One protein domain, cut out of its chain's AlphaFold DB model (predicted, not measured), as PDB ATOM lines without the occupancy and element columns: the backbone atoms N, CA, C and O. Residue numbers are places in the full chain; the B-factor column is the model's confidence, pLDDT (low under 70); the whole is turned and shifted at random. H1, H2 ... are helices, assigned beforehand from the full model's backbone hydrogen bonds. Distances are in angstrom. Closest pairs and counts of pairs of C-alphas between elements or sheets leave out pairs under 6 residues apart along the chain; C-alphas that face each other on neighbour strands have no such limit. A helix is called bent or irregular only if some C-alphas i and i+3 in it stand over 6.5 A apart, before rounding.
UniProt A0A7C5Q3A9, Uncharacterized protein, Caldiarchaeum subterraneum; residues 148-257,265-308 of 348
ATOM      1  N   LEU A 148     -48.517 105.133  11.668       95.56
ATOM      2  CA  LEU A 148     -47.181 105.045  12.247       95.56
ATOM      3  C   LEU A 148     -47.164 104.197  13.519       95.56
ATOM      4  O   LEU A 148     -46.334 103.292  13.623       95.56
ATOM      5  N   VAL A 149     -48.117 104.417  14.430       96.69
ATOM      6  CA  VAL A 149     -48.260 103.627  15.662       96.69
ATOM      7  C   VAL A 149     -48.458 102.151  15.328       96.69
ATOM      8  O   VAL A 149     -47.678 101.308  15.779       96.69
ATOM      9  N   MET A 150     -49.432 101.831  14.467       97.56
ATOM     10  CA  MET A 150     -49.703 100.447  14.070       97.56
ATOM     11  C   MET A 150     -48.510  99.810  13.357       97.56
ATOM     12  O   MET A 150     -48.137  98.674  13.656       97.56
ATOM     13  N   ARG A 151     -47.856 100.542  12.446       95.62
ATOM     14  CA  ARG A 151     -46.664 100.056  11.739       95.62
ATOM     15  C   ARG A 151     -45.532  99.716  12.705       95.62
ATOM     16  O   ARG A 151     -44.901  98.677  12.521       95.62
ATOM     17  N   ARG A 152     -45.269 100.561  13.706       96.62
ATOM     18  CA  ARG A 152     -44.228 100.338  14.720       96.62
ATOM     19  C   ARG A 152     -44.492  99.051  15.504       96.62
ATOM     20  O   ARG A 152     -43.601  98.209  15.588       96.62
ATOM     21  N   LEU A 153     -45.719  98.867  15.996       97.81
ATOM     22  CA  LEU A 153     -46.115  97.675  16.755       97.81
ATOM     23  C   LEU A 153     -46.004  96.393  15.916       97.81
ATOM     24  O   LEU A 153     -45.366  95.426  16.329       97.81
ATOM     25  N   ILE A 154     -46.526  96.410  14.687       97.12
ATOM     26  CA  ILE A 154     -46.430  95.277  13.754       97.12
ATOM     27  C   ILE A 154     -44.967  94.962  13.410       97.12
ATOM     28  O   ILE A 154     -44.583  93.797  13.307       97.12
ATOM     29  N   CYS A 155     -44.117  95.978  13.240       96.00
ATOM     30  CA  CYS A 155     -42.686  95.772  13.029       96.00
ATOM     31  C   CYS A 155     -42.010  95.109  14.238       96.00
ATOM     32  O   CYS A 155     -41.208  94.194  14.034       96.00
ATOM     33  N   ALA A 156     -42.357  95.508  15.466       97.00
ATOM     34  CA  ALA A 156     -41.863  94.867  16.683       97.00
ATOM     35  C   ALA A 156     -42.302  93.394  16.760       97.00
ATOM     36  O   ALA A 156     -41.461  92.508  16.931       97.00
ATOM     37  N   TYR A 157     -43.585  93.109  16.518       97.75
ATOM     38  CA  TYR A 157     -44.109  91.740  16.487       97.75
ATOM     39  C   TYR A 157     -43.420  90.868  15.429       97.75
ATOM     40  O   TYR A 157     -42.996  89.748  15.707       97.75
ATOM     41  N   ARG A 158     -43.214  91.393  14.215       95.81
ATOM     42  CA  ARG A 158     -42.480  90.687  13.150       95.81
ATOM     43  C   ARG A 158     -41.031  90.392  13.531       95.81
ATOM     44  O   ARG A 158     -40.518  89.340  13.163       95.81
ATOM     45  N   SER A 159     -40.372  91.291  14.263       96.56
ATOM     46  CA  SER A 159     -39.027  91.038  14.786       96.56
ATOM     47  C   SER A 159     -39.023  89.840  15.737       96.56
ATOM     48  O   SER A 159     -38.163  88.972  15.606       96.56
ATOM     49  N   LEU A 160     -40.008  89.746  16.638       97.56
ATOM     50  CA  LEU A 160     -40.167  88.595  17.535       97.56
ATOM     51  C   LEU A 160     -40.445  87.306  16.751       97.56
ATOM     52  O   LEU A 160     -39.798  86.290  16.995       97.56
ATOM     53  N   LEU A 161     -41.337  87.367  15.756       95.88
ATOM     54  CA  LEU A 161     -41.669  86.233  14.890       95.88
ATOM     55  C   LEU A 161     -40.432  85.696  14.150       95.88
ATOM     56  O   LEU A 161     -40.207  84.487  14.109       95.88
ATOM     57  N   ASN A 162     -39.604  86.589  13.600       95.75
ATOM     58  CA  ASN A 162     -38.366  86.214  12.918       95.75
ATOM     59  C   ASN A 162     -37.356  85.573  13.882       95.75
ATOM     60  O   ASN A 162     -36.739  84.566  13.532       95.75
ATOM     61  N   SER A 163     -37.212  86.118  15.094       97.75
ATOM     62  CA  SER A 163     -36.359  85.536  16.136       97.75
ATOM     63  C   SER A 163     -36.838  84.143  16.540       97.75
ATOM     64  O   SER A 163     -36.037  83.210  16.547       97.75
ATOM     65  N   ARG A 164     -38.146  83.968  16.782       97.25
ATOM     66  CA  ARG A 164     -38.753  82.663  17.084       97.25
ATOM     67  C   ARG A 164     -38.472  81.657  15.970       97.25
ATOM     68  O   ARG A 164     -37.995  80.560  16.245       97.25
ATOM     69  N   GLN A 165     -38.700  82.035  14.709       96.12
ATOM     70  CA  GLN A 165     -38.428  81.161  13.565       96.12
ATOM     71  C   GLN A 165     -36.940  80.803  13.452       96.12
ATOM     72  O   GLN A 165     -36.599  79.662  13.139       96.12
ATOM     73  N   SER A 166     -36.046  81.760  13.717       96.88
ATOM     74  CA  SER A 166     -34.601  81.525  13.717       96.88
ATOM     75  C   SER A 166     -34.189  80.513  14.790       96.88
ATOM     76  O   SER A 166     -33.455  79.574  14.479       96.88
ATOM     77  N   LEU A 167     -34.706  80.643  16.018       96.62
ATOM     78  CA  LEU A 167     -34.444  79.689  17.101       96.62
ATOM     79  C   LEU A 167     -35.034  78.308  16.805       96.62
ATOM     80  O   LEU A 167     -34.334  77.314  16.969       96.62
ATOM     81  N   MET A 168     -36.259  78.235  16.282       96.69
ATOM     82  CA  MET A 168     -36.879  76.976  15.849       96.69
ATOM     83  C   MET A 168     -36.034  76.249  14.796       96.69
ATOM     84  O   MET A 168     -35.865  75.033  14.860       96.69
ATOM     85  N   ASN A 169     -35.469  76.987  13.835       96.19
ATOM     86  CA  ASN A 169     -34.591  76.408  12.820       96.19
ATOM     87  C   ASN A 169     -33.283  75.877  13.428       96.19
ATOM     88  O   ASN A 169     -32.828  74.810  13.026       96.19
ATOM     89  N   ARG A 170     -32.702  76.582  14.408       96.44
ATOM     90  CA  ARG A 170     -31.510  76.117  15.140       96.44
ATOM     91  C   ARG A 170     -31.815  74.884  15.985       96.44
ATOM     92  O   ARG A 170     -31.073  73.918  15.911       96.44
ATOM     93  N   MET A 171     -32.937  74.873  16.702       95.94
ATOM     94  CA  MET A 171     -33.374  73.748  17.537       95.94
ATOM     95  C   MET A 171     -33.474  72.439  16.740       95.94
ATOM     96  O   MET A 171     -33.070  71.388  17.229       95.94
ATOM     97  N   ARG A 172     -33.930  72.497  15.481       94.94
ATOM     98  CA  ARG A 172     -33.968  71.326  14.582       94.94
ATOM     99  C   ARG A 172     -32.584  70.750  14.258       94.94
ATOM    100  O   ARG A 172     -32.505  69.572  13.935       94.94
ATOM    101  N   ALA A 173     -31.526  71.558  14.332       95.00
ATOM    102  CA  ALA A 173     -30.157  71.164  14.005       95.00
ATOM    103  C   ALA A 173     -29.319  70.726  15.223       95.00
ATOM    104  O   ALA A 173     -28.234  70.189  15.033       95.00
ATOM    105  N   LEU A 174     -29.798  70.964  16.449       95.12
ATOM    106  CA  LEU A 174     -29.060  70.698  17.691       95.12
ATOM    107  C   LEU A 174     -29.375  69.324  18.299       95.12
ATOM    108  O   LEU A 174     -30.403  68.710  17.976       95.12
ATOM    109  N   SER A 175     -28.496  68.880  19.205       95.12
ATOM    110  CA  SER A 175     -28.676  67.679  20.033       95.12
ATOM    111  C   SER A 175     -29.771  67.866  21.092       95.12
ATOM    112  O   SER A 175     -30.149  68.992  21.409       95.12
ATOM    113  N   GLU A 176     -30.293  66.776  21.666       93.75
ATOM    114  CA  GLU A 176     -31.439  66.850  22.593       93.75
ATOM    115  C   GLU A 176     -31.156  67.705  23.841       93.75
ATOM    116  O   GLU A 176     -31.999  68.503  24.239       93.75
ATOM    117  N   VAL A 177     -29.943  67.629  24.395       93.06
ATOM    118  CA  VAL A 177     -29.537  68.434  25.564       93.06
ATOM    119  C   VAL A 177     -29.514  69.931  25.232       93.06
ATOM    120  O   VAL A 177     -29.994  70.758  26.002       93.06
ATOM    121  N   GLU A 178     -29.001  70.300  24.060       92.38
ATOM    122  CA  GLU A 178     -28.947  71.695  23.611       92.38
ATOM    123  C   GLU A 178     -30.333  72.243  23.233       92.38
ATOM    124  O   GLU A 178     -30.575  73.451  23.316       92.38
ATOM    125  N   ARG A 179     -31.265  71.369  22.824       94.69
ATOM    126  CA  ARG A 179     -32.648  71.760  22.524       94.69
ATOM    127  C   ARG A 179     -33.378  72.263  23.757       94.69
ATOM    128  O   ARG A 179     -34.127  73.226  23.615       94.69
ATOM    129  N   GLU A 180     -33.152  71.668  24.928       93.69
ATOM    130  CA  GLU A 180     -33.787  72.117  26.175       93.69
ATOM    131  C   GLU A 180     -33.488  73.595  26.459       93.69
ATOM    132  O   GLU A 180     -34.405  74.375  26.700       93.69
ATOM    133  N   VAL A 181     -32.237  74.030  26.267       92.88
ATOM    134  CA  VAL A 181     -31.844  75.441  26.446       92.88
ATOM    135  C   VAL A 181     -32.606  76.377  25.496       92.88
ATOM    136  O   VAL A 181     -32.974  77.495  25.864       92.88
ATOM    137  N   LEU A 182     -32.865  75.946  24.256       96.00
ATOM    138  CA  LEU A 182     -33.618  76.754  23.294       96.00
ATOM    139  C   LEU A 182     -35.130  76.746  23.535       96.00
ATOM    140  O   LEU A 182     -35.782  77.723  23.156       96.00
ATOM    141  N   LYS A 183     -35.694  75.698  24.147       96.25
ATOM    142  CA  LYS A 183     -37.132  75.626  24.456       96.25
ATOM    143  C   LYS A 183     -37.549  76.770  25.375       96.25
ATOM    144  O   LYS A 183     -38.517  77.462  25.062       96.25
ATOM    145  N   ASP A 184     -36.773  77.039  26.422       94.88
ATOM    146  CA  ASP A 184     -37.048  78.138  27.356       94.88
ATOM    147  C   ASP A 184     -36.997  79.506  26.665       94.88
ATOM    148  O   ASP A 184     -37.885  80.345  26.839       94.88
ATOM    149  N   ALA A 185     -36.002  79.722  25.799       96.38
ATOM    150  CA  ALA A 185     -35.888  80.957  25.027       96.38
ATOM    151  C   ALA A 185     -37.053  81.143  24.036       96.38
ATOM    152  O   ALA A 185     -37.544  82.261  23.856       96.38
ATOM    153  N   ILE A 186     -37.508  80.062  23.391       97.56
ATOM    154  CA  ILE A 186     -38.670  80.082  22.492       97.56
ATOM    155  C   ILE A 186     -39.944  80.397  23.278       97.56
ATOM    156  O   ILE A 186     -40.697  81.272  22.854       97.56
ATOM    157  N   LYS A 187     -40.148  79.762  24.438       97.81
ATOM    158  CA  LYS A 187     -41.299  80.017  25.310       97.81
ATOM    159  C   LYS A 187     -41.351  81.478  25.768       97.81
ATOM    160  O   LYS A 187     -42.371  82.140  25.601       97.81
ATOM    161  N   ALA A 188     -40.225  82.030  26.223       97.62
ATOM    162  CA  ALA A 188     -40.139  83.440  26.610       97.62
ATOM    163  C   ALA A 188     -40.417  84.405  25.436       97.62
ATOM    164  O   ALA A 188     -40.963  85.495  25.626       97.62
ATOM    165  N   LEU A 189     -40.044  84.040  24.201       97.69
ATOM    166  CA  LEU A 189     -40.410  84.812  23.009       97.69
ATOM    167  C   LEU A 189     -41.903  84.710  22.691       97.69
ATOM    168  O   LEU A 189     -42.498  85.712  22.301       97.69
ATOM    169  N   GLU A 190     -42.500  83.530  22.837       97.75
ATOM    170  CA  GLU A 190     -43.928  83.301  22.614       97.75
ATOM    171  C   GLU A 190     -44.792  84.119  23.579       97.75
ATOM    172  O   GLU A 190     -45.733  84.770  23.134       97.75
ATOM    173  N   GLU A 191     -44.416  84.193  24.856       98.00
ATOM    174  CA  GLU A 191     -45.072  85.057  25.848       98.00
ATOM    175  C   GLU A 191     -45.012  86.537  25.431       98.00
ATOM    176  O   GLU A 191     -46.040  87.214  25.367       98.00
ATOM    177  N   LYS A 192     -43.833  87.030  25.020       98.25
ATOM    178  CA  LYS A 192     -43.678  88.403  24.500       98.25
ATOM    179  C   LYS A 192     -44.488  88.652  23.229       98.25
ATOM    180  O   LYS A 192     -44.968  89.766  23.015       98.25
ATOM    181  N   MET A 193     -44.618  87.646  22.363       98.06
ATOM    182  CA  MET A 193     -45.452  87.734  21.166       98.06
ATOM    183  C   MET A 193     -46.929  87.869  21.532       98.06
ATOM    184  O   MET A 193     -47.602  88.698  20.925       98.06
ATOM    185  N   THR A 194     -47.414  87.117  22.523       98.06
ATOM    186  CA  THR A 194     -48.787  87.229  23.037       98.06
ATOM    187  C   THR A 194     -49.058  88.640  23.552       98.06
ATOM    188  O   THR A 194     -49.957  89.302  23.038       98.06
ATOM    189  N   THR A 195     -48.208  89.167  24.441       98.31
ATOM    190  CA  THR A 195     -48.347  90.544  24.950       98.31
ATOM    191  C   THR A 195     -48.337  91.578  23.822       98.31
ATOM    192  O   THR A 195     -49.146  92.504  23.789       98.31
ATOM    193  N   MET A 196     -47.441  91.430  22.841       98.44
ATOM    194  CA  MET A 196     -47.383  92.356  21.708       98.44
ATOM    195  C   MET A 196     -48.627  92.254  20.812       98.44
ATOM    196  O   MET A 196     -49.098  93.270  20.299       98.44
ATOM    197  N   ALA A 197     -49.179  91.054  20.625       98.31
ATOM    198  CA  ALA A 197     -50.408  90.853  19.871       98.31
ATOM    199  C   ALA A 197     -51.614  91.499  20.573       98.31
ATOM    200  O   ALA A 197     -52.416  92.136  19.896       98.31
ATOM    201  N   GLU A 198     -51.715  91.427  21.903       98.44
ATOM    202  CA  GLU A 198     -52.750  92.131  22.684       98.44
ATOM    203  C   GLU A 198     -52.687  93.644  22.472       98.44
ATOM    204  O   GLU A 198     -53.706  94.272  22.176       98.44
ATOM    205  N   ILE A 199     -51.483  94.220  22.536       98.56
ATOM    206  CA  ILE A 199     -51.270  95.650  22.285       98.56
ATOM    207  C   ILE A 199     -51.681  96.007  20.851       98.56
ATOM    208  O   ILE A 199     -52.404  96.982  20.647       98.56
ATOM    209  N   ILE A 200     -51.272  95.213  19.852       98.50
ATOM    210  CA  ILE A 200     -51.655  95.436  18.447       98.50
ATOM    211  C   ILE A 200     -53.170  95.397  18.286       98.50
ATOM    212  O   ILE A 200     -53.729  96.251  17.607       98.50
ATOM    213  N   VAL A 201     -53.836  94.414  18.883       98.31
ATOM    214  CA  VAL A 201     -55.282  94.238  18.766       98.31
ATOM    215  C   VAL A 201     -56.039  95.383  19.445       98.31
ATOM    216  O   VAL A 201     -56.987  95.902  18.859       98.31
ATOM    217  N   SER A 202     -55.590  95.817  20.625       98.19
ATOM    218  CA  SER A 202     -56.153  96.966  21.348       98.19
ATOM    219  C   SER A 202     -55.997  98.274  20.568       98.19
ATOM    220  O   SER A 202     -56.930  99.070  20.479       98.19
ATOM    221  N   GLU A 203     -54.838  98.502  19.947       98.25
ATOM    222  CA  GLU A 203     -54.618  99.700  19.131       98.25
ATOM    223  C   GLU A 203     -55.320  99.616  17.768       98.25
ATOM    224  O   GLU A 203     -55.811 100.630  17.272       98.25
ATOM    225  N   ALA A 204     -55.432  98.426  17.173       97.69
ATOM    226  CA  ALA A 204     -56.152  98.215  15.918       97.69
ATOM    227  C   ALA A 204     -57.641  98.544  16.053       97.69
ATOM    228  O   ALA A 204     -58.197  99.173  15.156       97.69
ATOM    229  N   ASP A 205     -58.254  98.159  17.174       96.69
ATOM    230  CA  ASP A 205     -59.639  98.490  17.522       96.69
ATOM    231  C   ASP A 205     -59.885 100.008  17.455       96.69
ATOM    232  O   ASP A 205     -60.778 100.483  16.751       96.69
ATOM    233  N   LYS A 206     -59.000 100.785  18.084       97.25
ATOM    234  CA  LYS A 206     -59.113 102.248  18.156       97.25
ATOM    235  C   LYS A 206     -58.814 102.942  16.825       97.25
ATOM    236  O   LYS A 206     -59.411 103.970  16.522       97.25
ATOM    237  N   ARG A 207     -57.845 102.426  16.061       96.06
ATOM    238  CA  ARG A 207     -57.179 103.178  14.979       96.06
ATOM    239  C   ARG A 207     -57.494 102.699  13.572       96.06
ATOM    240  O   ARG A 207     -57.283 103.441  12.615       96.06
ATOM    241  N   ILE A 208     -57.922 101.449  13.396       95.00
ATOM    242  CA  ILE A 208     -58.179 100.882  12.070       95.00
ATOM    243  C   ILE A 208     -59.690 100.882  11.811       95.00
ATOM    244  O   ILE A 208     -60.419 100.073  12.387       95.00
ATOM    245  N   PRO A 209     -60.181 101.712  10.870       92.25
ATOM    246  CA  PRO A 209     -61.592 101.715  10.521       92.25
ATOM    247  C   PRO A 209     -62.066 100.339  10.045       92.25
ATOM    248  O   PRO A 209     -61.391  99.677   9.249       92.25
ATOM    249  N   ALA A 210     -63.266  99.959  10.485       94.19
ATOM    250  CA  ALA A 210     -63.923  98.687  10.191       94.19
ATOM    251  C   ALA A 210     -63.236  97.430  10.773       94.19
ATOM    252  O   ALA A 210     -63.605  96.318  10.394       94.19
ATOM    253  N   TYR A 211     -62.228  97.569  11.644       96.94
ATOM    254  CA  TYR A 211     -61.490  96.424  12.186       96.94
ATOM    255  C   TYR A 211     -62.393  95.467  12.974       96.94
ATOM    256  O   TYR A 211     -62.487  94.290  12.623       96.94
ATOM    257  N   ASN A 212     -63.130  95.968  13.968       96.94
ATOM    258  CA  ASN A 212     -64.015  95.146  14.803       96.94
ATOM    259  C   ASN A 212     -65.158  94.501  14.022       96.94
ATOM    260  O   ASN A 212     -65.571  93.380  14.314       96.94
ATOM    261  N   GLU A 213     -65.700  95.191  13.022       95.62
ATOM    262  CA  GLU A 213     -66.714  94.622  12.141       95.62
ATOM    263  C   GLU A 213     -66.157  93.451  11.333       95.62
ATOM    264  O   GLU A 213     -66.839  92.439  11.182       95.62
ATOM    265  N   VAL A 214     -64.918  93.556  10.843       97.25
ATOM    266  CA  VAL A 214     -64.264  92.444  10.148       97.25
ATOM    267  C   VAL A 214     -63.962  91.300  11.117       97.25
ATOM    268  O   VAL A 214     -64.231  90.156  10.766       97.25
ATOM    269  N   VAL A 215     -63.472  91.584  12.329       97.81
ATOM    270  CA  VAL A 215     -63.239  90.574  13.382       97.81
ATOM    271  C   VAL A 215     -64.516  89.771  13.655       97.81
ATOM    272  O   VAL A 215     -64.507  88.546  13.520       97.81
ATOM    273  N   ARG A 216     -65.634  90.462  13.923       97.38
ATOM    274  CA  ARG A 216     -66.965  89.859  14.111       97.38
ATOM    275  C   ARG A 216     -67.406  89.041  12.909       97.38
ATOM    276  O   ARG A 216     -67.792  87.884  13.031       97.38
ATOM    277  N   ALA A 217     -67.326  89.629  11.719       96.56
ATOM    278  CA  ALA A 217     -67.790  88.984  10.499       96.56
ATOM    279  C   ALA A 217     -66.952  87.759  10.112       96.56
ATOM    280  O   ALA A 217     -67.456  86.900   9.389       96.56
ATOM    281  N   LEU A 218     -65.690  87.682  10.536       96.31
ATOM    282  CA  LEU A 218     -64.835  86.510  10.359       96.31
ATOM    283  C   LEU A 218     -64.993  85.476  11.484       96.31
ATOM    284  O   LEU A 218     -64.501  84.366  11.314       96.31
ATOM    285  N   GLY A 219     -65.684  85.806  12.581       96.44
ATOM    286  CA  GLY A 219     -65.860  84.911  13.725       96.44
ATOM    287  C   GLY A 219     -64.563  84.654  14.491       96.44
ATOM    288  O   GLY A 219     -64.391  83.578  15.047       96.44
ATOM    289  N   ILE A 220     -63.639  85.619  14.486       96.94
ATOM    290  CA  ILE A 220     -62.337  85.527  15.171       96.94
ATOM    291  C   ILE A 220     -62.323  86.367  16.454       96.94
ATOM    292  O   ILE A 220     -61.335  87.024  16.774       96.94
ATOM    293  N   GLU A 221     -63.454  86.400  17.157       95.12
ATOM    294  CA  GLU A 221     -63.602  87.076  18.447       95.12
ATOM    295  C   GLU A 221     -63.071  86.214  19.597       95.12
ATOM    296  O   GLU A 221     -63.063  84.990  19.518       95.12
ATOM    297  N   GLY A 222     -62.653  86.856  20.688       92.00
ATOM    298  CA  GLY A 222     -62.143  86.175  21.881       92.00
ATOM    299  C   GLY A 222     -60.625  85.967  21.898       92.00
ATOM    300  O   GLY A 222     -59.903  86.319  20.961       92.00
ATOM    301  N   GLU A 223     -60.144  85.418  23.013       88.81
ATOM    302  CA  GLU A 223     -58.712  85.275  23.326       88.81
ATOM    303  C   GLU A 223     -58.025  84.211  22.462       88.81
ATOM    304  O   GLU A 223     -56.912  84.417  21.978       88.81
ATOM    305  N   ASN A 224     -58.733  83.124  22.139       91.06
ATOM    306  CA  ASN A 224     -58.211  82.031  21.308       91.06
ATOM    307  C   ASN A 224     -57.828  82.469  19.883       91.06
ATOM    308  O   ASN A 224     -57.079  81.779  19.192       91.06
ATOM    309  N   HIS A 225     -58.320  83.626  19.437       95.50
ATOM    310  CA  HIS A 225     -58.089  84.160  18.099       95.50
ATOM    311  C   HIS A 225     -57.125  85.352  18.078       95.50
ATOM    312  O   HIS A 225     -57.032  86.051  17.068       95.50
ATOM    313  N   LEU A 226     -56.364  85.579  19.153       96.81
ATOM    314  CA  LEU A 226     -55.451  86.717  19.268       96.81
ATOM    315  C   LEU A 226     -54.465  86.823  18.088       96.81
ATOM    316  O   LEU A 226     -54.339  87.882  17.471       96.81
ATOM    317  N   SER A 227     -53.834  85.709  17.701       95.69
ATOM    318  CA  SER A 227     -52.918  85.656  16.547       95.69
ATOM    319  C   SER A 227     -53.620  85.973  15.216       95.69
ATOM    320  O   SER A 227     -53.057  86.644  14.351       95.69
ATOM    321  N   ALA A 228     -54.881  85.550  15.055       97.62
ATOM    322  CA  ALA A 228     -55.684  85.874  13.876       97.62
ATOM    323  C   ALA A 228     -56.013  87.373  13.829       97.62
ATOM    324  O   ALA A 228     -55.883  88.014  12.788       97.62
ATOM    325  N   ARG A 229     -56.400  87.949  14.969       98.44
ATOM    326  CA  ARG A 229     -56.732  89.369  15.112       98.44
ATOM    327  C   ARG A 229     -55.520  90.270  14.857       98.44
ATOM    328  O   ARG A 229     -55.656  91.263  14.139       98.44
ATOM    329  N   GLU A 230     -54.340  89.907  15.358       98.25
ATOM    330  CA  GLU A 230     -53.078  90.592  15.038       98.25
ATOM    331  C   GLU A 230     -52.769  90.510  13.537       98.25
ATOM    332  O   GLU A 230     -52.523  91.532  12.893       98.25
ATOM    333  N   ALA A 231     -52.864  89.317  12.942       98.19
ATOM    334  CA  ALA A 231     -52.597  89.131  11.519       98.19
ATOM    335  C   ALA A 231     -53.575  89.932  10.638       98.19
ATOM    336  O   ALA A 231     -53.175  90.497   9.614       98.19
ATOM    337  N   LEU A 232     -54.843  90.037  11.050       98.50
ATOM    338  CA  LEU A 232     -55.831  90.899  10.405       98.50
ATOM    339  C   LEU A 232     -55.441  92.378  10.495       98.50
ATOM    340  O   LEU A 232     -55.546  93.079   9.487       98.50
ATOM    341  N   ALA A 233     -54.969  92.848  11.654       98.25
ATOM    342  CA  ALA A 233     -54.529  94.232  11.823       98.25
ATOM    343  C   ALA A 233     -53.384  94.574  10.853       98.25
ATOM    344  O   ALA A 233     -53.435  95.603  10.175       98.25
ATOM    345  N   ASP A 234     -52.407  93.673  10.695       97.88
ATOM    346  CA  ASP A 234     -51.316  93.836   9.727       97.88
ATOM    347  C   ASP A 234     -51.835  93.888   8.279       97.88
ATOM    348  O   ASP A 234     -51.524  94.816   7.525       97.88
ATOM    349  N   VAL A 235     -52.716  92.961   7.883       97.62
ATOM    350  CA  VAL A 235     -53.332  92.980   6.542       97.62
ATOM    351  C   VAL A 235     -54.100  94.284   6.296       97.62
ATOM    352  O   VAL A 235     -53.955  94.897   5.231       97.62
ATOM    353  N   MET A 236     -54.904  94.737   7.260       96.88
ATOM    354  CA  MET A 236     -55.715  95.948   7.125       96.88
ATOM    355  C   MET A 236     -54.865  97.223   7.070       96.88
ATOM    356  O   MET A 236     -55.196  98.119   6.285       96.88
ATOM    357  N   LEU A 237     -53.734  97.277   7.782       95.38
ATOM    358  CA  LEU A 237     -52.771  98.378   7.691       95.38
ATOM    359  C   LEU A 237     -52.259  98.558   6.251       95.38
ATOM    360  O   LEU A 237     -52.257  99.666   5.710       95.38
ATOM    361  N   HIS A 238     -51.881  97.470   5.568       93.00
ATOM    362  CA  HIS A 238     -51.473  97.563   4.155       93.00
ATOM    363  C   HIS A 238     -52.651  97.841   3.222       93.00
ATOM    364  O   HIS A 238     -52.471  98.452   2.167       93.00
ATOM    365  N   MET A 239     -53.866  97.439   3.593       92.94
ATOM    366  CA  MET A 239     -55.059  97.689   2.787       92.94
ATOM    367  C   MET A 239     -55.393  99.181   2.695       92.94
ATOM    368  O   MET A 239     -55.852  99.631   1.646       92.94
ATOM    369  N   GLN A 240     -55.117  99.974   3.738       86.06
ATOM    370  CA  GLN A 240     -55.252 101.441   3.696       86.06
ATOM    371  C   GLN A 240     -54.378 102.079   2.601       86.06
ATOM    372  O   GLN A 240     -54.709 103.129   2.057       86.06
ATOM    373  N   ARG A 241     -53.289 101.409   2.196       82.12
ATOM    374  CA  ARG A 241     -52.401 101.880   1.125       82.12
ATOM    375  C   ARG A 241     -52.982 101.706  -0.279       82.12
ATOM    376  O   ARG A 241     -52.385 102.240  -1.215       82.12
ATOM    377  N   SER A 242     -54.057 100.944  -0.459       81.56
ATOM    378  CA  SER A 242     -54.537 100.538  -1.782       81.56
ATOM    379  C   SER A 242     -55.920 101.098  -2.073       81.56
ATOM    380  O   SER A 242     -56.857 100.895  -1.307       81.56
ATOM    381  N   THR A 243     -56.078 101.742  -3.228       81.62
ATOM    382  CA  THR A 243     -57.384 102.258  -3.669       81.62
ATOM    383  C   THR A 243     -58.233 101.193  -4.361       81.62
ATOM    384  O   THR A 243     -59.452 101.322  -4.421       81.62
ATOM    385  N   SER A 244     -57.617 100.111  -4.854       91.25
ATOM    386  CA  SER A 244     -58.312  99.039  -5.573       91.25
ATOM    387  C   SER A 244     -57.923  97.642  -5.091       91.25
ATOM    388  O   SER A 244     -56.754  97.362  -4.808       91.25
ATOM    389  N   TYR A 245     -58.903  96.732  -5.104       93.19
ATOM    390  CA  TYR A 245     -58.709  95.319  -4.778       93.19
ATOM    391  C   TYR A 245     -57.637  94.674  -5.665       93.19
ATOM    392  O   TYR A 245     -56.762  93.959  -5.185       93.19
ATOM    393  N   ARG A 246     -57.651  94.982  -6.970       91.69
ATOM    394  CA  ARG A 246     -56.689  94.443  -7.943       91.69
ATOM    395  C   ARG A 246     -55.249  94.825  -7.600       91.69
ATOM    396  O   ARG A 246     -54.363  93.975  -7.694       91.69
ATOM    397  N   GLN A 247     -55.006  96.079  -7.213       89.31
ATOM    398  CA  GLN A 247     -53.674  96.525  -6.800       89.31
ATOM    399  C   GLN A 247     -53.256  95.883  -5.480       89.31
ATOM    400  O   GLN A 247     -52.113  95.443  -5.379       89.31
ATOM    401  N   PHE A 248     -54.170  95.763  -4.512       92.44
ATOM    402  CA  PHE A 248     -53.849  95.132  -3.233       92.44
ATOM    403  C   PHE A 248     -53.528  93.642  -3.389       92.44
ATOM    404  O   PHE A 248     -52.517  93.157  -2.888       92.44
ATOM    405  N   ARG A 249     -54.308  92.927  -4.205       92.56
ATOM    406  CA  ARG A 249     -54.034  91.534  -4.573       92.56
ATOM    407  C   ARG A 249     -52.660  91.380  -5.238       92.56
ATOM    408  O   ARG A 249     -51.928  90.448  -4.921       92.56
ATOM    409  N   LYS A 250     -52.279  92.306  -6.131       89.81
ATOM    410  CA  LYS A 250     -50.937  92.331  -6.746       89.81
ATOM    411  C   LYS A 250     -49.845  92.590  -5.704       89.81
ATOM    412  O   LYS A 250     -48.828  91.909  -5.730       89.81
ATOM    413  N   PHE A 251     -50.072  93.532  -4.788       90.12
ATOM    414  CA  PHE A 251     -49.155  93.850  -3.690       90.12
ATOM    415  C   PHE A 251     -48.896  92.646  -2.774       90.12
ATOM    416  O   PHE A 251     -47.787  92.499  -2.276       90.12
ATOM    417  N   LEU A 252     -49.879  91.761  -2.607       92.62
ATOM    418  CA  LEU A 252     -49.753  90.521  -1.834       92.62
ATOM    419  C   LEU A 252     -49.189  89.340  -2.642       92.62
ATOM    420  O   LEU A 252     -48.992  88.267  -2.089       92.62
ATOM    421  N   GLY A 253     -48.931  89.497  -3.943       90.88
ATOM    422  CA  GLY A 253     -48.382  88.414  -4.767       90.88
ATOM    423  C   GLY A 253     -49.380  87.297  -5.099       90.88
ATOM    424  O   GLY A 253     -48.976  86.252  -5.596       90.88
ATOM    425  N   LEU A 254     -50.683  87.523  -4.902       89.75
ATOM    426  CA  LEU A 254     -51.765  86.569  -5.196       89.75
ATOM    427  C   LEU A 254     -52.060  86.383  -6.695       89.75
ATOM    428  O   LEU A 254     -52.999  85.685  -7.067       89.75
ATOM    429  N   PHE A 255     -51.306  87.042  -7.575       80.38
ATOM    430  CA  PHE A 255     -51.474  86.917  -9.018       80.38
ATOM    431  C   PHE A 255     -50.236  86.256  -9.626       80.38
ATOM    432  O   PHE A 255     -49.117  86.702  -9.337       80.38
ATOM    433  N   PRO A 256     -50.391  85.249 -10.505       66.06
ATOM    434  CA  PRO A 256     -49.265  84.721 -11.254       66.06
ATOM    435  C   PRO A 256     -48.717  85.847 -12.135       66.06
ATOM    436  O   PRO A 256     -49.346  86.292 -13.092       66.06
ATOM    437  N   GLY A 257     -47.555  86.389 -11.768       63.94
ATOM    438  CA  GLY A 257     -46.862  87.325 -12.649       63.94
ATOM    439  C   GLY A 257     -46.457  86.613 -13.939       63.94
ATOM    440  O   GLY A 257     -46.101  85.433 -13.908       63.94
ATOM    441  N   TYR A 265     -43.906  92.346  -4.793       86.12
ATOM    442  CA  TYR A 265     -44.913  92.063  -3.775       86.12
ATOM    443  C   TYR A 265     -44.283  92.188  -2.389       86.12
ATOM    444  O   TYR A 265     -43.066  92.101  -2.231       86.12
ATOM    445  N   ASN A 266     -45.110  92.435  -1.382       90.31
ATOM    446  CA  ASN A 266     -44.662  92.561  -0.008       90.31
ATOM    447  C   ASN A 266     -44.787  91.210   0.694       90.31
ATOM    448  O   ASN A 266     -45.884  90.792   1.069       90.31
ATOM    449  N   THR A 267     -43.650  90.541   0.874       91.75
ATOM    450  CA  THR A 267     -43.573  89.231   1.530       91.75
ATOM    451  C   THR A 267     -44.178  89.259   2.929       91.75
ATOM    452  O   THR A 267     -44.915  88.350   3.287       91.75
ATOM    453  N   SER A 268     -43.950  90.319   3.707       92.31
ATOM    454  CA  SER A 268     -44.466  90.404   5.076       92.31
ATOM    455  C   SER A 268     -45.994  90.505   5.123       92.31
ATOM    456  O   SER A 268     -46.631  89.800   5.899       92.31
ATOM    457  N   ALA A 269     -46.599  91.320   4.257       94.00
ATOM    458  CA  ALA A 269     -48.054  91.420   4.149       94.00
ATOM    459  C   ALA A 269     -48.677  90.105   3.646       94.00
ATOM    460  O   ALA A 269     -49.739  89.695   4.111       94.00
ATOM    461  N   ARG A 270     -47.989  89.410   2.729       95.06
ATOM    462  CA  ARG A 270     -48.377  88.073   2.271       95.06
ATOM    463  C   ARG A 270     -48.327  87.048   3.407       95.06
ATOM    464  O   ARG A 270     -49.279  86.298   3.574       95.06
ATOM    465  N   MET A 271     -47.271  87.051   4.217       95.38
ATOM    466  CA  MET A 271     -47.168  86.184   5.394       95.38
ATOM    467  C   MET A 271     -48.279  86.465   6.409       95.38
ATOM    468  O   MET A 271     -48.847  85.523   6.947       95.38
ATOM    469  N   ALA A 272     -48.631  87.731   6.650       97.25
ATOM    470  CA  ALA A 272     -49.759  88.073   7.517       97.25
ATOM    471  C   ALA A 272     -51.085  87.498   6.992       97.25
ATOM    472  O   ALA A 272     -51.831  86.891   7.756       97.25
ATOM    473  N   LEU A 273     -51.344  87.596   5.681       97.38
ATOM    474  CA  LEU A 273     -52.527  86.982   5.074       97.38
ATOM    475  C   LEU A 273     -52.525  85.451   5.209       97.38
ATOM    476  O   LEU A 273     -53.562  84.878   5.534       97.38
ATOM    477  N   ALA A 274     -51.384  84.793   5.005       96.44
ATOM    478  CA  ALA A 274     -51.268  83.343   5.164       96.44
ATOM    479  C   ALA A 274     -51.512  82.907   6.622       96.44
ATOM    480  O   ALA A 274     -52.257  81.958   6.872       96.44
ATOM    481  N   ARG A 275     -50.959  83.639   7.604       95.88
ATOM    482  CA  ARG A 275     -51.209  83.401   9.040       95.88
ATOM    483  C   ARG A 275     -52.688  83.557   9.384       95.88
ATOM    484  O   ARG A 275     -53.264  82.676  10.012       95.88
ATOM    485  N   LEU A 276     -53.314  84.635   8.911       97.50
ATOM    486  CA  LEU A 276     -54.745  84.864   9.094       97.50
ATOM    487  C   LEU A 276     -55.585  83.753   8.446       97.50
ATOM    488  O   LEU A 276     -56.533  83.260   9.047       97.50
ATOM    489  N   THR A 277     -55.225  83.327   7.235       97.06
ATOM    490  CA  THR A 277     -55.950  82.270   6.513       97.06
ATOM    491  C   THR A 277     -55.852  80.934   7.233       97.06
ATOM    492  O   THR A 277     -56.871  80.263   7.383       97.06
ATOM    493  N   SER A 278     -54.663  80.604   7.746       95.38
ATOM    494  CA  SER A 278     -54.429  79.403   8.555       95.38
ATOM    495  C   SER A 278     -55.307  79.379   9.804       95.38
ATOM    496  O   SER A 278     -55.838  78.333  10.154       95.38
ATOM    497  N   ALA A 279     -55.483  80.536  10.449       94.00
ATOM    498  CA  ALA A 279     -56.274  80.653  11.670       94.00
ATOM    499  C   ALA A 279     -57.797  80.632  11.433       94.00
ATOM    500  O   ALA A 279     -58.539  80.268  12.338       94.00
ATOM    501  N   VAL A 280     -58.268  81.041  10.248       93.88
ATOM    502  CA  VAL A 280     -59.707  81.083   9.909       93.88
ATOM    503  C   VAL A 280     -60.198  79.787   9.264       93.88
ATOM    504  O   VAL A 280     -61.355  79.425   9.446       93.88
ATOM    505  N   HIS A 281     -59.357  79.119   8.470       88.31
ATOM    506  CA  HIS A 281     -59.743  77.912   7.735       88.31
ATOM    507  C   HIS A 281     -59.084  76.668   8.335       88.31
ATOM    508  O   HIS A 281     -59.732  75.912   9.044       88.31
ATOM    509  N   CYS A 282     -57.812  76.436   8.007       82.12
ATOM    510  CA  CYS A 282     -57.024  75.268   8.399       82.12
ATOM    511  C   CYS A 282     -55.540  75.552   8.073       82.12
ATOM    512  O   CYS A 282     -55.275  76.311   7.130       82.12
ATOM    513  N   PRO A 283     -54.562  74.961   8.789       80.81
ATOM    514  CA  PRO A 283     -53.139  75.116   8.476       80.81
ATOM    515  C   PRO A 283     -52.774  74.803   7.014       80.81
ATOM    516  O   PRO A 283     -51.973  75.523   6.419       80.81
ATOM    517  N   GLU A 284     -53.411  73.804   6.399       87.00
ATOM    518  CA  GLU A 284     -53.154  73.356   5.017       87.00
ATOM    519  C   GLU A 284     -53.977  74.117   3.962       87.00
ATOM    520  O   GLU A 284     -54.581  73.548   3.048       87.00
ATOM    521  N   HIS A 285     -54.035  75.438   4.089       89.31
ATOM    522  CA  HIS A 285     -54.782  76.281   3.164       89.31
ATOM    523  C   HIS A 285     -54.064  76.444   1.813       89.31
ATOM    524  O   HIS A 285     -52.835  76.465   1.708       89.31
ATOM    525  N   ARG A 286     -54.843  76.606   0.740       91.94
ATOM    526  CA  ARG A 286     -54.341  76.873  -0.613       91.94
ATOM    527  C   ARG A 286     -54.314  78.376  -0.877       91.94
ATOM    528  O   ARG A 286     -55.069  79.150  -0.294       91.94
ATOM    529  N   ALA A 287     -53.548  78.801  -1.882       90.56
ATOM    530  CA  ALA A 287     -53.527  80.206  -2.315       90.56
ATOM    531  C   ALA A 287     -54.922  80.752  -2.700       90.56
ATOM    532  O   ALA A 287     -55.186  81.949  -2.576       90.56
ATOM    533  N   ARG A 288     -55.828  79.869  -3.148       92.12
ATOM    534  CA  ARG A 288     -57.227  80.205  -3.442       92.12
ATOM    535  C   ARG A 288     -58.003  80.605  -2.183       92.12
ATOM    536  O   ARG A 288     -58.886  81.454  -2.278       92.12
ATOM    537  N   ASP A 289     -57.687  80.019  -1.035       94.88
ATOM    538  CA  ASP A 289     -58.348  80.316   0.240       94.88
ATOM    539  C   ASP A 289     -57.895  81.681   0.759       94.88
ATOM    540  O   ASP A 289     -58.721  82.499   1.159       94.88
ATOM    541  N   GLU A 290     -56.606  81.998   0.602       95.44
ATOM    542  CA  GLU A 290     -56.074  83.333   0.900       95.44
ATOM    543  C   GLU A 290     -56.739  84.415   0.037       95.44
ATOM    544  O   GLU A 290     -57.089  85.486   0.533       95.44
ATOM    545  N   GLU A 291     -56.951  84.150  -1.261       95.31
ATOM    546  CA  GLU A 291     -57.658  85.095  -2.132       95.31
ATOM    547  C   GLU A 291     -59.128  85.268  -1.725       95.31
ATOM    548  O   GLU A 291     -59.633  86.393  -1.724       95.31
ATOM    549  N   GLN A 292     -59.824  84.180  -1.386       96.00
ATOM    550  CA  GLN A 292     -61.219  84.242  -0.941       96.00
ATOM    551  C   GLN A 292     -61.357  85.043   0.355       96.00
ATOM    552  O   GLN A 292     -62.207  85.935   0.436       96.00
ATOM    553  N   LEU A 293     -60.484  84.786   1.331       97.12
ATOM    554  CA  LEU A 293     -60.469  85.513   2.593       97.12
ATOM    555  C   LEU A 293     -60.157  86.996   2.381       97.12
ATOM    556  O   LEU A 293     -60.878  87.858   2.883       97.12
ATOM    557  N   LEU A 294     -59.149  87.309   1.563       97.06
ATOM    558  CA  LEU A 294     -58.813  88.687   1.214       97.06
ATOM    559  C   LEU A 294     -59.990  89.418   0.557       97.06
ATOM    560  O   LEU A 294     -60.264  90.574   0.887       97.06
ATOM    561  N   ARG A 295     -60.688  88.757  -0.375       96.81
ATOM    562  CA  ARG A 295     -61.870  89.313  -1.044       96.81
ATOM    563  C   ARG A 295     -62.971  89.621  -0.033       96.81
ATOM    564  O   ARG A 295     -63.555  90.702  -0.091       96.81
ATOM    565  N   ARG A 296     -63.218  88.709   0.911       97.00
ATOM    566  CA  ARG A 296     -64.192  88.895   1.996       97.00
ATOM    567  C   ARG A 296     -63.838  90.104   2.864       97.00
ATOM    568  O   ARG A 296     -64.684  90.979   3.027       97.00
ATOM    569  N   ILE A 297     -62.594  90.205   3.341       96.94
ATOM    570  CA  ILE A 297     -62.117  91.347   4.147       96.94
ATOM    571  C   ILE A 297     -62.291  92.660   3.373       96.94
ATOM    572  O   ILE A 297     -62.811  93.639   3.909       96.94
ATOM    573  N   TRP A 298     -61.902  92.682   2.094       96.19
ATOM    574  CA  TRP A 298     -62.030  93.868   1.246       96.19
ATOM    575  C   TRP A 298     -63.485  94.333   1.105       96.19
ATOM    576  O   TRP A 298     -63.761  95.529   1.219       96.19
ATOM    577  N   HIS A 299     -64.419  93.408   0.863       95.56
ATOM    578  CA  HIS A 299     -65.838  93.742   0.756       95.56
ATOM    579  C   HIS A 299     -66.402  94.273   2.071       95.56
ATOM    580  O   HIS A 299     -67.048  95.316   2.052       95.56
ATOM    581  N   LEU A 300     -66.108  93.617   3.196       95.06
ATOM    582  CA  LEU A 300     -66.554  94.061   4.520       95.06
ATOM    583  C   LEU A 300     -66.099  95.495   4.813       95.06
ATOM    584  O   LEU A 300     -66.916  96.346   5.168       95.06
ATOM    585  N   LYS A 301     -64.821  95.793   4.552       94.00
ATOM    586  CA  LYS A 301     -64.277  97.147   4.687       94.00
ATOM    587  C   LYS A 301     -65.015  98.152   3.791       94.00
ATOM    588  O   LYS A 301     -65.423  99.214   4.251       94.00
ATOM    589  N   LYS A 302     -65.208  97.827   2.506       91.75
ATOM    590  CA  LYS A 302     -65.824  98.743   1.527       91.75
ATOM    591  C   LYS A 302     -67.304  99.003   1.777       91.75
ATOM    592  O   LYS A 302     -67.756 100.123   1.554       91.75
ATOM    593  N   THR A 303     -68.054  98.006   2.233       90.44
ATOM    594  CA  THR A 303     -69.459  98.192   2.617       90.44
ATOM    595  C   THR A 303     -69.563  99.210   3.751       90.44
ATOM    596  O   THR A 303     -70.415 100.091   3.701       90.44
ATOM    597  N   ARG A 304     -68.641  99.172   4.723       84.69
ATOM    598  CA  ARG A 304     -68.630 100.130   5.833       84.69
ATOM    599  C   ARG A 304     -68.281 101.550   5.398       84.69
ATOM    600  O   ARG A 304     -68.954 102.480   5.825       84.69
ATOM    601  N   GLU A 305     -67.293 101.717   4.519       84.38
ATOM    602  CA  GLU A 305     -66.946 103.037   3.963       84.38
ATOM    603  C   GLU A 305     -68.146 103.693   3.252       84.38
ATOM    604  O   GLU A 305     -68.338 104.900   3.364       84.38
ATOM    605  N   LYS A 306     -68.995 102.908   2.570       82.88
ATOM    606  CA  LYS A 306     -70.222 103.421   1.934       82.88
ATOM    607  C   LYS A 306     -71.288 103.833   2.953       82.88
ATOM    608  O   LYS A 306     -71.879 104.895   2.809       82.88
ATOM    609  N   VAL A 307     -71.503 103.015   3.982       78.25
ATOM    610  CA  VAL A 307     -72.497 103.269   5.044       78.25
ATOM    611  C   VAL A 307     -72.075 104.417   5.972       78.25
ATOM    612  O   VAL A 307     -72.919 105.097   6.534       78.25
ATOM    613  N   GLY A 308     -70.773 104.669   6.135       66.62
ATOM    614  CA  GLY A 308     -70.279 105.837   6.874       66.62
ATOM    615  C   GLY A 308     -70.427 107.159   6.109       66.62
ATOM    616  O   GLY A 308     -70.477 108.211   6.732       66.62
TER     617      GLY A 308
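AT A GLANCE: This is residues 148 to 257 and 265 to 308 of the 348 residues of an uncharacterized protein of Caldiarchaeum subterraneum (UniProt A0A7C5Q3A9). What shape is this? A long helical hairpin, H1 and H2, packs with its open end on a cluster of five other helices. H4 lies in the core, crossing H2 and packing on H6, while H7 crosses H6 and packs on H3 and H5. What is printed? There are 154 residues with seven named helices, H1 to H7 in chain order, and no named strand: all helix. The whole is compact, with a radius of gyration of the C-alphas of 16.6 A, and elongated, spanning 58 by 36 by 27 A.

HOW THE PARTS SIT: What comes first? H1, residues 148 to 173, and H2, residues 176 to 207, touch as a hairpin at a shallow tilt of 17 degrees, opposite ways; their closest C-alphas, of Met 171 and Arg 179, are 5.4 A apart. Which helix is the hub? It is H4, residues 223 to 239, whose closest C-alphas to H2 are Glu 230 and Ala 197, 5.5 A; it also touches H6, residues 267 to 280, at Ala 228 and Leu 276, 5.0 A. What follows? H7, residues 287 to 308, touches H6 about perpendicular, at 89 degrees, the closest C-alphas being those of Thr 277 and Glu 290, 5.7 A; it touches H3, residues 211 to 218, at Val 214 and Leu 300, 6.3 A. Are the backbones complete? Every O i to N i+4 pair is within hydrogen-bond range in H3, H6, H7 and H5, residues 245 to 251, against 21 of 22 in H1, 23 of 28 in H2 and 11 of 13 in H4.

IN THESE COORDINATES: Where are the anchors? H1 begins at C-alpha 148 (-47.181, 105.045, 12.247), and H7 ends at C-alpha 308 (-70.279, 105.837, 6.874). How long are the longer helices? H1 measures 38.0 A, H2 45.2 A and H7 32.0 A. Is any irregular? H4 is: C-alphas 224 and 227 are 8.0 A apart.

THE WHOLE: Where is the cut? Residues 258 to 264 are not printed; C-alphas 257 and 265 are 10.2 A apart. Is confidence low anywhere? Residues 256 to 257 and 308 have pLDDT under 70.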